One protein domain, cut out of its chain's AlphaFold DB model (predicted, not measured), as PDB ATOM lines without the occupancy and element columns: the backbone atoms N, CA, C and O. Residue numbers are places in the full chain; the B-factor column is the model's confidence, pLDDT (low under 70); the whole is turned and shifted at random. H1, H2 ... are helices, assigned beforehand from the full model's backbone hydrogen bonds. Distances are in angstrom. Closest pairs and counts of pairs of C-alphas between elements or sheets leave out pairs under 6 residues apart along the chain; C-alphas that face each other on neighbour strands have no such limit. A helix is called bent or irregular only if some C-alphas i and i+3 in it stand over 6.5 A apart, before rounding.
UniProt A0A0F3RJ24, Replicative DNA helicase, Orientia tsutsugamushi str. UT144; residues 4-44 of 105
ATOM      1  N   GLN A   4     -40.856  14.541  -2.851       89.19
ATOM      2  CA  GLN A   4     -39.827  13.571  -2.466       89.19
ATOM      3  C   GLN A   4     -39.347  13.782  -1.027       89.19
ATOM      4  O   GLN A   4     -39.204  12.814  -0.289       89.19
ATOM      5  N   GLN A   5     -39.144  15.029  -0.591       89.56
ATOM      6  CA  GLN A   5     -38.705  15.315   0.781       89.56
ATOM      7  C   GLN A   5     -39.746  14.884   1.820       89.56
ATOM      8  O   GLN A   5     -39.383  14.365   2.877       89.56
ATOM      9  N   ILE A   6     -41.033  15.091   1.525       90.94
ATOM     10  CA  ILE A   6     -42.130  14.653   2.395       90.94
ATOM     11  C   ILE A   6     -42.193  13.124   2.413       90.94
ATOM     12  O   ILE A   6     -42.218  12.534   3.492       90.94
ATOM     13  N   SER A   7     -42.128  12.476   1.249       91.00
ATOM     14  CA  SER A   7     -42.112  11.014   1.146       91.00
ATOM     15  C   SER A   7     -40.942  10.387   1.908       91.00
ATOM     16  O   SER A   7     -41.159   9.449   2.669       91.00
ATOM     17  N   THR A   8     -39.722  10.924   1.783       91.88
ATOM     18  CA  THR A   8     -38.553  10.431   2.532       91.88
ATOM     19  C   THR A   8     -38.744  10.570   4.039       91.88
ATOM     20  O   THR A   8     -38.336   9.683   4.783       91.88
ATOM     21  N   ARG A   9     -39.374  11.654   4.510       91.50
ATOM     22  CA  ARG A   9     -39.673  11.820   5.941       91.50
ATOM     23  C   ARG A   9     -40.701  10.812   6.434       91.50
ATOM     24  O   ARG A   9     -40.471  10.222   7.479       91.50
ATOM     25  N   ILE A  10     -41.784  10.596   5.689       93.50
ATOM     26  CA  ILE A  10     -42.802   9.595   6.045       93.50
ATOM     27  C   ILE A  10     -42.155   8.210   6.110       93.50
ATOM     28  O   ILE A  10     -42.255   7.539   7.128       93.50
ATOM     29  N   LEU A  11     -41.405   7.829   5.072       92.62
ATOM     30  CA  LEU A  11     -40.686   6.556   5.043       92.62
ATOM     31  C   LEU A  11     -39.710   6.425   6.213       92.62
ATOM     32  O   LEU A  11     -39.653   5.373   6.831       92.62
ATOM     33  N   SER A  12     -38.959   7.478   6.540       94.19
ATOM     34  CA  SER A  12     -38.021   7.486   7.671       94.19
ATOM     35  C   SER A  12     -38.719   7.284   9.015       94.19
ATOM     36  O   SER A  12     -38.206   6.547   9.850       94.19
ATOM     37  N   ILE A  13     -39.880   7.913   9.213       93.94
ATOM     38  CA  ILE A  13     -40.666   7.788  10.445       93.94
ATOM     39  C   ILE A  13     -41.208   6.365  10.580       93.94
ATOM     40  O   ILE A  13     -40.974   5.729  11.600       93.94
ATOM     41  N   GLU A  14     -41.862   5.846   9.541       94.88
ATOM     42  CA  GLU A  14     -42.506   4.526   9.589       94.88
ATOM     43  C   GLU A  14     -41.493   3.369   9.597       94.88
ATOM     44  O   GLU A  14     -41.702   2.350  10.244       94.88
ATOM     45  N   SER A  15     -40.361   3.517   8.900       93.50
ATOM     46  CA  SER A  15     -39.300   2.497   8.893       93.50
ATOM     47  C   SER A  15     -38.310   2.635  10.045       93.50
ATOM     48  O   SER A  15     -37.475   1.752  10.225       93.50
ATOM     49  N   GLU A  16     -38.362   3.722  10.818       92.19
ATOM     50  CA  GLU A  16     -37.366   4.086  11.839       92.19
ATOM     51  C   GLU A  16     -35.916   4.128  11.302       92.19
ATOM     52  O   GLU A  16     -34.950   4.068  12.065       92.19
ATOM     53  N   ILE A  17     -35.740   4.234   9.982       91.69
ATOM     54  CA  ILE A  17     -34.432   4.378   9.338       91.69
ATOM     55  C   ILE A  17     -34.101   5.862   9.258       91.69
ATOM     56  O   ILE A  17     -34.951   6.698   8.946       91.69
ATOM     57  N   ASN A  18     -32.838   6.213   9.494       91.25
ATOM     58  CA  ASN A  18     -32.382   7.597   9.420       91.25
ATOM     59  C   ASN A  18     -32.699   8.238   8.052       91.25
ATOM     60  O   ASN A  18     -32.317   7.722   6.999       91.25
ATOM     61  N   SER A  19     -33.328   9.417   8.060       89.69
ATOM     62  CA  SER A  19     -33.737  10.118   6.837       89.69
ATOM     63  C   SER A  19     -32.573  10.438   5.894       89.69
ATOM     64  O   SER A  19     -32.742  10.400   4.678       89.69
ATOM     65  N   SER A  20     -31.388  10.741   6.433       89.81
ATOM     66  CA  SER A  20     -30.187  11.002   5.633       89.81
ATOM     67  C   SER A  20     -29.641   9.720   5.010       89.81
ATOM     68  O   SER A  20     -29.096   9.769   3.910       89.81
ATOM     69  N   ALA A  21     -29.787   8.573   5.676       89.75
ATOM     70  CA  ALA A  21     -29.431   7.278   5.100       89.75
ATOM     71  C   ALA A  21     -30.354   6.938   3.921       89.75
ATOM     72  O   ALA A  21     -29.856   6.619   2.842       89.75
ATOM     73  N   LEU A  22     -31.671   7.125   4.084       89.06
ATOM     74  CA  LEU A  22     -32.654   6.944   3.008       89.06
ATOM     75  C   LEU A  22     -32.407   7.886   1.826       89.06
ATOM     76  O   LEU A  22     -32.388   7.448   0.681       89.06
ATOM     77  N   PHE A  23     -32.174   9.172   2.098       85.31
ATOM     78  CA  PHE A  23     -31.928  10.171   1.055       85.31
ATOM     79  C   PHE A  23     -30.651   9.882   0.252       85.31
ATOM     80  O   PHE A  23     -30.624  10.082  -0.958       85.31
ATOM     81  N   ASN A  24     -29.603   9.388   0.916       88.31
ATOM     82  CA  ASN A  24     -28.321   9.068   0.285       88.31
ATOM     83  C   ASN A  24     -28.238   7.624  -0.247       88.31
ATOM     84  O   ASN A  24     -27.168   7.216  -0.695       88.31
ATOM     85  N   GLY A  25     -29.314   6.832  -0.150       84.88
ATOM     86  CA  GLY A  25     -29.338   5.431  -0.590       84.88
ATOM     87  C   GLY A  25     -28.439   4.488   0.219       84.88
ATOM     88  O   GLY A  25     -28.068   3.424  -0.265       84.88
ATOM     89  N   LYS A  26     -28.062   4.863   1.447       88.31
ATOM     90  CA  LYS A  26     -27.202   4.067   2.339       88.31
ATOM     91  C   LYS A  26     -28.048   3.168   3.239       88.31
ATOM     92  O   LYS A  26     -28.097   3.377   4.448       88.31
ATOM     93  N   ILE A  27     -28.749   2.217   2.635       86.81
ATOM     94  CA  ILE A  27     -29.639   1.283   3.336       86.81
ATOM     95  C   ILE A  27     -28.865  -0.017   3.574       86.81
ATOM     96  O   ILE A  27     -28.309  -0.575   2.630       86.81
ATOM     97  N   GLY A  28     -28.775  -0.466   4.829       87.31
ATOM     98  CA  GLY A  28     -28.157  -1.755   5.149       87.31
ATOM     99  C   GLY A  28     -29.031  -2.911   4.665       87.31
ATOM    100  O   GLY A  28     -30.249  -2.771   4.621       87.31
ATOM    101  N   GLU A  29     -28.444  -4.063   4.333       86.75
ATOM    102  CA  GLU A  29     -29.207  -5.228   3.837       86.75
ATOM    103  C   GLU A  29     -30.344  -5.637   4.787       86.75
ATOM    104  O   GLU A  29     -31.456  -5.905   4.343       86.75
ATOM    105  N   GLN A  30     -30.097  -5.573   6.096       86.00
ATOM    106  CA  GLN A  30     -31.080  -5.838   7.154       86.00
ATOM    107  C   GLN A  30     -32.298  -4.892   7.157       86.00
ATOM    108  O   GLN A  30     -33.352  -5.248   7.678       86.00
ATOM    109  N   ASP A  31     -32.167  -3.699   6.572       89.38
ATOM    110  CA  ASP A  31     -33.211  -2.673   6.548       89.38
ATOM    111  C   ASP A  31     -34.039  -2.717   5.256       89.38
ATOM    112  O   ASP A  31     -35.112  -2.114   5.187       89.38
ATOM    113  N   VAL A  32     -33.570  -3.429   4.223       90.00
ATOM    114  CA  VAL A  32     -34.223  -3.479   2.904       90.00
ATOM    115  C   VAL A  32     -35.609  -4.113   2.998       90.00
ATOM    116  O   VAL A  32     -36.580  -3.554   2.484       90.00
ATOM    117  N   ASP A  33     -35.723  -5.241   3.699       91.06
ATOM    118  CA  ASP A  33     -37.003  -5.933   3.872       91.06
ATOM    119  C   ASP A  33     -37.984  -5.110   4.720       91.06
ATOM    120  O   ASP A  33     -39.179  -5.037   4.406       91.06
ATOM    121  N   LYS A  34     -37.474  -4.412   5.748       91.38
ATOM    122  CA  LYS A  34     -38.263  -3.468   6.557       91.38
ATOM    123  C   LYS A  34     -38.793  -2.331   5.685       91.38
ATOM    124  O   LYS A  34     -39.987  -2.037   5.715       91.38
ATOM    125  N   LEU A  35     -37.928  -1.729   4.870       92.56
ATOM    126  CA  LEU A  35     -38.289  -0.628   3.983       92.56
ATOM    127  C   LEU A  35     -39.353  -1.045   2.963       92.56
ATOM    128  O   LEU A  35     -40.315  -0.309   2.753       92.56
ATOM    129  N   LYS A  36     -39.200  -2.225   2.359       92.62
ATOM    130  CA  LYS A  36     -40.170  -2.764   1.401       92.62
ATOM    131  C   LYS A  36     -41.537  -2.973   2.048       92.62
ATOM    132  O   LYS A  36     -42.544  -2.547   1.490       92.62
ATOM    133  N   THR A  37     -41.561  -3.554   3.246       94.50
ATOM    134  CA  THR A  37     -42.800  -3.767   4.010       94.50
ATOM    135  C   THR A  37     -43.516  -2.443   4.281       94.50
ATOM    136  O   THR A  37     -44.691  -2.291   3.952       94.50
ATOM    137  N   VAL A  38     -42.788  -1.447   4.789       95.25
ATOM    138  CA  VAL A  38     -43.326  -0.106   5.065       95.25
ATOM    139  C   VAL A  38     -43.794   0.595   3.786       95.25
ATOM    140  O   VAL A  38     -44.839   1.245   3.774       95.25
ATOM    141  N   GLN A  39     -43.061   0.455   2.681       92.94
ATOM    142  CA  GLN A  39     -43.464   1.009   1.390       92.94
ATOM    143  C   GLN A  39     -44.792   0.407   0.912       92.94
ATOM    144  O   GLN A  39     -45.671   1.155   0.477       92.94
ATOM    145  N   ASP A  40     -44.951  -0.913   1.014       94.75
ATOM    146  CA  ASP A  40     -46.183  -1.613   0.636       94.75
ATOM    147  C   ASP A  40     -47.373  -1.203   1.522       94.75
ATOM    148  O   ASP A  40     -48.520  -1.188   1.065       94.75
ATOM    149  N   GLU A  41     -47.131  -0.850   2.785       95.12
ATOM    150  CA  GLU A  41     -48.151  -0.294   3.680       95.12
ATOM    151  C   GLU A  41     -48.536   1.140   3.303       95.12
ATOM    152  O   GLU A  41     -49.725   1.423   3.129       95.12
ATOM    153  N   ILE A  42     -47.556   2.024   3.099       93.50
ATOM    154  CA  ILE A  42     -47.791   3.429   2.731       93.50
ATOM    155  C   ILE A  42     -48.506   3.539   1.380       93.50
ATOM    156  O   ILE A  42     -49.364   4.404   1.212       93.50
ATOM    157  N   GLN A  43     -48.218   2.660   0.415       91.31
ATOM    158  CA  GLN A  43     -48.917   2.655  -0.879       91.31
ATOM    159  C   GLN A  43     -50.429   2.427  -0.755       91.31
ATOM    160  O   GLN A  43     -51.186   2.829  -1.640       91.31
ATOM    161  N   LYS A  44     -50.886   1.803   0.335       93.19
ATOM    162  CA  LYS A  44     -52.314   1.584   0.605       93.19
ATOM    163  C   LYS A  44     -52.974   2.808   1.240       93.19
ATOM    164  O   LYS A  44     -54.197   2.841   1.369       93.19
TER     165      LYS A  44
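This is residues 4 to 44 of the 105 residues of the protein "Replicative DNA helicase" of Orientia tsutsugamushi str. UT144 (UniProt A0A0F3RJ24). Three helices make a small T with a short helix tucked beside its stem: H1 is the stem, its last turn set over the middle of the longer H3 nearly at a right angle. The short H2 packs beside H1, away from H3, and residues 24 to 28 lead from it to H3. The printed part has 41 residues with three named helices, in the order H1, H2, H3, and no named strand; its class is all helix. It is compact, with a radius of gyration of the C-alphas of 9.3 A and spans of 25 by 22 by 13 A.

Begin with H1, residues 4 to 15, whose residues 8 to 12 alone touch H2, residues 19 to 23; look at the C-alphas of Ser 12 and Ser 19, the closest, 5.1 A apart. Go on to H3, residues 29 to 42, which touches H1 with residues 34 to 39 alone, while H1 touches H3 with residues 11 to 15 alone. The closest C-alphas there are those of Ser 15 and Leu 35, 5.9 A apart. The lines of H1 and H3 stand only just about perpendicular, at 71 degrees. H2 and H3 are apart. In H1 and H2 every O i to N i+4 pair is within hydrogen-bond range; in H3 8 of 10 are.

Find C-alpha 4 at (-39.827, 13.571, -2.466); from there H1 runs 15.9 A to C-alpha 15. H2 begins at C-alpha 19, at (-33.737, 10.118, 6.837), and spans five residues. H3 runs 20.5 A from C-alpha 29 to C-alpha 42 at (-47.791, 3.429, 2.731); it is only just irregular, with C-alphas 30 and 33 6.8 A apart.

Look at Lys 26 and Lys 44 for the two C-alphas farthest apart, 25.3 A. The links H1 to H2 and H2 to H3 are tight, and the printed part has no cut. The mean pLDDT of the printed part is 91.0, and no printed residue is under 70.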